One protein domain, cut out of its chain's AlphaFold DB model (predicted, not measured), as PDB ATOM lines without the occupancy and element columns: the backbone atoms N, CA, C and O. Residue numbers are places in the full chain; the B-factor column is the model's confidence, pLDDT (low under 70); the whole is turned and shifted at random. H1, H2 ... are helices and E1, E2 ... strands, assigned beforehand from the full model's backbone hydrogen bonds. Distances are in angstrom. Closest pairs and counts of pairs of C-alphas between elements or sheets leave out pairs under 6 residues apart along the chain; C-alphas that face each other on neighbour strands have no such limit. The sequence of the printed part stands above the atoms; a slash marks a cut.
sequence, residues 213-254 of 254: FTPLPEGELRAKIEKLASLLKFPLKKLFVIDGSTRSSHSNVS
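This is residues 213 to 254 of the 254 residues of an uncharacterized protein of Marchantia polymorpha subsp. ruderalis (UniProt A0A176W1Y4). The chain makes one open loop, from the short strand E1 out through the helix H1 and back to E2, which pairs beside E1; beyond E2 a tail without named elements leads away from H1 and folds back, with residues 245 to 250 sticking out. The printed part has 42 residues with two named strands and one named helix, in the order E1, H1, E2. The two-stranded sheet is antiparallel; the class is mixed, helices and strands, with under half of the residues in named elements. The whole is loose, with a radius of gyration of the C-alphas of 12.0 A, and elongated, spanning 34 by 19 by 15 A.

E1, residues 213 to 215, begins at C-alpha 213 (-23.270, -50.100, 31.592) and is 6.7 A long. E2, residues 240 to 242, is 6.4 A long and ends at C-alpha 242 (-24.986, -46.721, 34.806). H1, residues 220 to 231, is 16.6 A long.

E1 and E2 are antiparallel neighbours at 143 degrees. N 241 and O 214 are within hydrogen-bond range at 2.8 A. A tight link joins E1 to H1, and a short one joins H1 to E2. In H1 every O i to N i+4 pair is within hydrogen-bond range.

The C-alphas of Leu 231 and Thr 246, the two farthest apart, are 34.5 A apart. The printed part has no cut. Residues 244 to 254 have pLDDT under 70.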
ATOM      1  N   PHE A 213     -23.890 -51.238  32.266       84.94
ATOM      2  CA  PHE A 213     -23.270 -50.100  31.592       84.94
ATOM      3  C   PHE A 213     -23.807 -50.027  30.167       84.94
ATOM      4  O   PHE A 213     -23.466 -50.875  29.338       84.94
ATOM      5  N   THR A 214     -24.633 -49.028  29.874       87.06
ATOM      6  CA  THR A 214     -25.134 -48.758  28.521       87.06
ATOM      7  C   THR A 214     -24.412 -47.546  27.941       87.06
ATOM      8  O   THR A 214     -24.127 -46.605  28.681       87.06
ATOM      9  N   PRO A 215     -24.035 -47.539  26.650       89.38
ATOM     10  CA  PRO A 215     -23.449 -46.348  26.041       89.38
ATOM     11  C   PRO A 215     -24.381 -45.145  26.199       89.38
ATOM     12  O   PRO A 215     -25.597 -45.291  26.058       89.38
ATOM     13  N   LEU A 216     -23.819 -43.967  26.481       88.75
ATOM     14  CA  LEU A 216     -24.605 -42.735  26.526       88.75
ATOM     15  C   LEU A 216     -25.236 -42.503  25.137       88.75
ATOM     16  O   LEU A 216     -24.485 -42.453  24.152       88.75
ATOM     17  N   PRO A 217     -26.576 -42.375  25.039       88.25
ATOM     18  CA  PRO A 217     -27.248 -42.152  23.767       88.25
ATOM     19  C   PRO A 217     -26.705 -40.918  23.047       88.25
ATOM     20  O   PRO A 217     -26.288 -39.945  23.683       88.25
ATOM     21  N   GLU A 218     -26.725 -40.956  21.716       89.69
ATOM     22  CA  GLU A 218     -26.392 -39.785  20.908       89.69
ATOM     23  C   GLU A 218     -27.367 -38.643  21.211       89.69
ATOM     24  O   GLU A 218     -28.575 -38.848  21.341       89.69
ATOM     25  N   GLY A 219     -26.837 -37.429  21.348       91.25
ATOM     26  CA  GLY A 219     -27.640 -36.261  21.680       91.25
ATOM     27  C   GLY A 219     -26.805 -35.074  22.141       91.25
ATOM     28  O   GLY A 219     -25.574 -35.110  22.167       91.25
ATOM     29  N   GLU A 220     -27.500 -34.011  22.542       93.25
ATOM     30  CA  GLU A 220     -26.880 -32.739  22.919       93.25
ATOM     31  C   GLU A 220     -25.891 -32.888  24.087       93.25
ATOM     32  O   GLU A 220     -24.799 -32.318  24.059       93.25
ATOM     33  N   LEU A 221     -26.243 -33.689  25.100       90.88
ATOM     34  CA  LEU A 221     -25.398 -33.917  26.273       90.88
ATOM     35  C   LEU A 221     -24.072 -34.581  25.889       90.88
ATOM     36  O   LEU A 221     -23.010 -34.109  26.292       90.88
ATOM     37  N   ARG A 222     -24.129 -35.648  25.086       91.06
ATOM     38  CA  ARG A 222     -22.936 -36.373  24.646       91.06
ATOM     39  C   ARG A 222     -22.004 -35.471  23.841       91.06
ATOM     40  O   ARG A 222     -20.823 -35.384  24.167       91.06
ATOM     41  N   ALA A 223     -22.550 -34.726  22.881       93.19
ATOM     42  CA  ALA A 223     -21.781 -33.792  22.064       93.19
ATOM     43  C   ALA A 223     -21.091 -32.702  22.907       93.19
ATOM     44  O   ALA A 223     -19.929 -32.368  22.674       93.19
ATOM     45  N   LYS A 224     -21.777 -32.164  23.928       94.12
ATOM     46  CA  LYS A 224     -21.184 -31.187  24.859       94.12
ATOM     47  C   LYS A 224     -20.038 -31.786  25.674       94.12
ATOM     48  O   LYS A 224     -19.013 -31.123  25.830       94.12
ATOM     49  N   ILE A 225     -20.187 -33.020  26.163       92.94
ATOM     50  CA  ILE A 225     -19.137 -33.710  26.926       92.94
ATOM     51  C   ILE A 225     -17.919 -33.988  26.038       92.94
ATOM     52  O   ILE A 225     -16.797 -33.680  26.433       92.94
ATOM     53  N   GLU A 226     -18.120 -34.506  24.826       93.75
ATOM     54  CA  GLU A 226     -17.033 -34.787  23.877       93.75
ATOM     55  C   GLU A 226     -16.302 -33.502  23.448       93.75
ATOM     56  O   GLU A 226     -15.069 -33.460  23.387       93.75
ATOM     57  N   LYS A 227     -17.041 -32.403  23.246       95.19
ATOM     58  CA  LYS A 227     -16.448 -31.087  22.985       95.19
ATOM     59  C   LYS A 227     -15.614 -30.597  24.170       95.19
ATOM     60  O   LYS A 227     -14.495 -30.137  23.973       95.19
ATOM     61  N   LEU A 228     -16.119 -30.706  25.399       93.56
ATOM     62  CA  LEU A 228     -15.364 -30.301  26.588       93.56
ATOM     63  C   LEU A 228     -14.103 -31.158  26.780       93.56
ATOM     64  O   LEU A 228     -13.029 -30.622  27.043       93.56
ATOM     65  N   ALA A 229     -14.213 -32.475  26.593       93.44
ATOM     66  CA  ALA A 229     -13.082 -33.390  26.684       93.44
ATOM     67  C   ALA A 229     -11.996 -33.066  25.648       93.44
ATOM     68  O   ALA A 229     -10.816 -33.032  25.993       93.44
ATOM     69  N   SER A 230     -12.384 -32.760  24.404       93.88
ATOM     70  CA  SER A 230     -11.427 -32.382  23.355       93.88
ATOM     71  C   SER A 230     -10.744 -31.039  23.635       93.88
ATOM     72  O   SER A 230      -9.529 -30.940  23.463       93.88
ATOM     73  N   LEU A 231     -11.473 -30.042  24.155       95.88
ATOM     74  CA  LEU A 231     -10.893 -28.760  24.585       95.88
ATOM     75  C   LEU A 231      -9.817 -28.939  25.665       95.88
ATOM     76  O   LEU A 231      -8.782 -28.278  25.619       95.88
ATOM     77  N   LEU A 232     -10.039 -29.853  26.610       95.88
ATOM     78  CA  LEU A 232      -9.104 -30.145  27.700       95.88
ATOM     79  C   LEU A 232      -8.035 -31.187  27.330       95.88
ATOM     80  O   LEU A 232      -7.231 -31.557  28.183       95.88
ATOM     81  N   LYS A 233      -8.016 -31.674  26.079       93.44
ATOM     82  CA  LYS A 233      -7.165 -32.790  25.622       93.44
ATOM     83  C   LYS A 233      -7.291 -34.037  26.511       93.44
ATOM     84  O   LYS A 233      -6.344 -34.811  26.651       93.44
ATOM     85  N   PHE A 234      -8.462 -34.238  27.112       93.69
ATOM     86  CA  PHE A 234      -8.747 -35.417  27.913       93.69
ATOM     87  C   PHE A 234      -9.005 -36.608  26.976       93.69
ATOM     88  O   PHE A 234      -9.854 -36.498  26.087       93.69
ATOM     89  N   PRO A 235      -8.307 -37.748  27.140       89.81
ATOM     90  CA  PRO A 235      -8.417 -38.899  26.245       89.81
ATOM     91  C   PRO A 235      -9.706 -39.697  26.507       89.81
ATOM     92  O   PRO A 235      -9.680 -40.840  26.969       89.81
ATOM     93  N   LEU A 236     -10.855 -39.088  26.214       89.38
ATOM     94  CA  LEU A 236     -12.173 -39.693  26.374       89.38
ATOM     95  C   LEU A 236     -12.349 -40.847  25.379       89.38
ATOM     96  O   LEU A 236     -12.428 -40.630  24.174       89.38
ATOM     97  N   LYS A 237     -12.420 -42.085  25.883       85.88
ATOM     98  CA  LYS A 237     -12.586 -43.282  25.037       85.88
ATOM     99  C   LYS A 237     -14.046 -43.683  24.840       85.88
ATOM    100  O   LYS A 237     -14.438 -44.019  23.728       85.88
ATOM    101  N   LYS A 238     -14.826 -43.745  25.923       83.44
ATOM    102  CA  LYS A 238     -16.224 -44.209  25.920       83.44
ATOM    103  C   LYS A 238     -17.007 -43.510  27.031       83.44
ATOM    104  O   LYS A 238     -16.469 -43.320  28.116       83.44
ATOM    105  N   LEU A 239     -18.269 -43.184  26.757       86.88
ATOM    106  CA  LEU A 239     -19.227 -42.636  27.719       86.88
ATOM    107  C   LEU A 239     -20.307 -43.678  27.997       86.88
ATOM    108  O   LEU A 239     -20.936 -44.181  27.064       86.88
ATOM    109  N   PHE A 240     -20.523 -43.988  29.271       86.94
ATOM    110  CA  PHE A 240     -21.539 -44.939  29.705       86.94
ATOM    111  C   PHE A 240     -22.481 -44.294  30.716       86.94
ATOM    112  O   PHE A 240     -22.068 -43.470  31.525       86.94
ATOM    113  N   VAL A 241     -23.740 -44.716  30.679       85.19
ATOM    114  CA  VAL A 241     -24.724 -44.490  31.732       85.19
ATOM    115  C   VAL A 241     -24.825 -45.774  32.543       85.19
ATOM    116  O   VAL A 241     -24.906 -46.875  31.990       85.19
ATOM    117  N   ILE A 242     -24.791 -45.624  33.863       84.56
ATOM    118  CA  ILE A 242     -24.986 -46.721  34.806       84.56
ATOM    119  C   ILE A 242     -26.435 -46.668  35.283       84.56
ATOM    120  O   ILE A 242     -26.887 -45.632  35.771       84.56
ATOM    121  N   ASP A 243     -27.159 -47.781  35.166       75.94
ATOM    122  CA  ASP A 243     -28.515 -47.895  35.714       75.94
ATOM    123  C   ASP A 243     -28.478 -48.054  37.245       75.94
ATOM    124  O   ASP A 243     -28.570 -49.156  37.788       75.94
ATOM    125  N   GLY A 244     -28.301 -46.932  37.947       67.25
ATOM    126  CA  GLY A 244     -28.320 -46.866  39.410       67.25
ATOM    127  C   GLY A 244     -29.724 -46.894  40.021       67.25
ATOM    128  O   GLY A 244     -29.843 -47.062  41.235       67.25
ATOM    129  N   SER A 245     -30.780 -46.779  39.202       64.12
ATOM    130  CA  SER A 245     -32.176 -46.648  39.654       64.12
ATOM    131  C   SER A 245     -32.672 -47.860  40.446       64.12
ATOM    132  O   SER A 245     -33.533 -47.738  41.313       64.12
ATOM    133  N   THR A 246     -32.066 -49.022  40.197       58.78
ATOM    134  CA  THR A 246     -32.323 -50.274  40.916       58.78
ATOM    135  C   THR A 246     -31.714 -50.318  42.319       58.78
ATOM    136  O   THR A 246     -32.133 -51.145  43.122       58.78
ATOM    137  N   ARG A 247     -30.742 -49.446  42.630       61.84
ATOM    138  CA  ARG A 247     -29.980 -49.462  43.893       61.84
ATOM    139  C   ARG A 247     -30.236 -48.236  44.768       61.84
ATOM    140  O   ARG A 247     -30.307 -48.371  45.984       61.84
ATOM    141  N   SER A 248     -30.366 -47.046  44.182       59.72
ATOM    142  CA  SER A 248     -30.758 -45.830  44.907       59.72
ATOM    143  C   SER A 248     -31.172 -44.713  43.945       59.72
ATOM    144  O   SER A 248     -30.779 -44.704  42.783       59.72
ATOM    145  N   SER A 249     -31.912 -43.721  44.439       51.34
ATOM    146  CA  SER A 249     -32.229 -42.492  43.693       51.34
ATOM    147  C   SER A 249     -31.112 -41.433  43.743       51.34
ATOM    148  O   SER A 249     -31.301 -40.316  43.258       51.34
ATOM    149  N   HIS A 250     -29.948 -41.750  44.324       56.62
ATOM    150  CA  HIS A 250     -28.808 -40.836  44.378       56.62
ATOM    151  C   HIS A 250     -28.068 -40.804  43.033       56.62
ATOM    152  O   HIS A 250     -27.612 -41.832  42.539       56.62
ATOM    153  N   SER A 251     -27.908 -39.611  42.454       50.56
ATOM    154  CA  SER A 251     -27.091 -39.412  41.253       50.56
ATOM    155  C   SER A 251     -25.636 -39.165  41.638       50.56
ATOM    156  O   SER A 251     -25.343 -38.192  42.336       50.56
ATOM    157  N   ASN A 252     -24.734 -40.003  41.139       65.44
ATOM    158  CA  ASN A 252     -23.295 -39.788  41.230       65.44
ATOM    159  C   ASN A 252     -22.679 -39.820  39.823       65.44
ATOM    160  O   ASN A 252     -23.237 -40.446  38.922       65.44
ATOM    161  N   VAL A 253     -21.548 -39.145  39.636       60.78
ATOM    162  CA  VAL A 253     -20.790 -39.134  38.376       60.78
ATOM    163  C   VAL A 253     -19.343 -39.477  38.711       60.78
ATOM    164  O   VAL A 253     -18.798 -38.966  39.688       60.78
ATOM    165  N   SER A 254     -18.736 -40.391  37.957       53.34
ATOM    166  CA  SER A 254     -17.360 -40.866  38.154       53.34
ATOM    167  C   SER A 254     -16.668 -41.044  36.815       53.34
ATOM    168  O   SER A 254     -17.382 -41.359  35.836       53.34
TER     169      SER A 254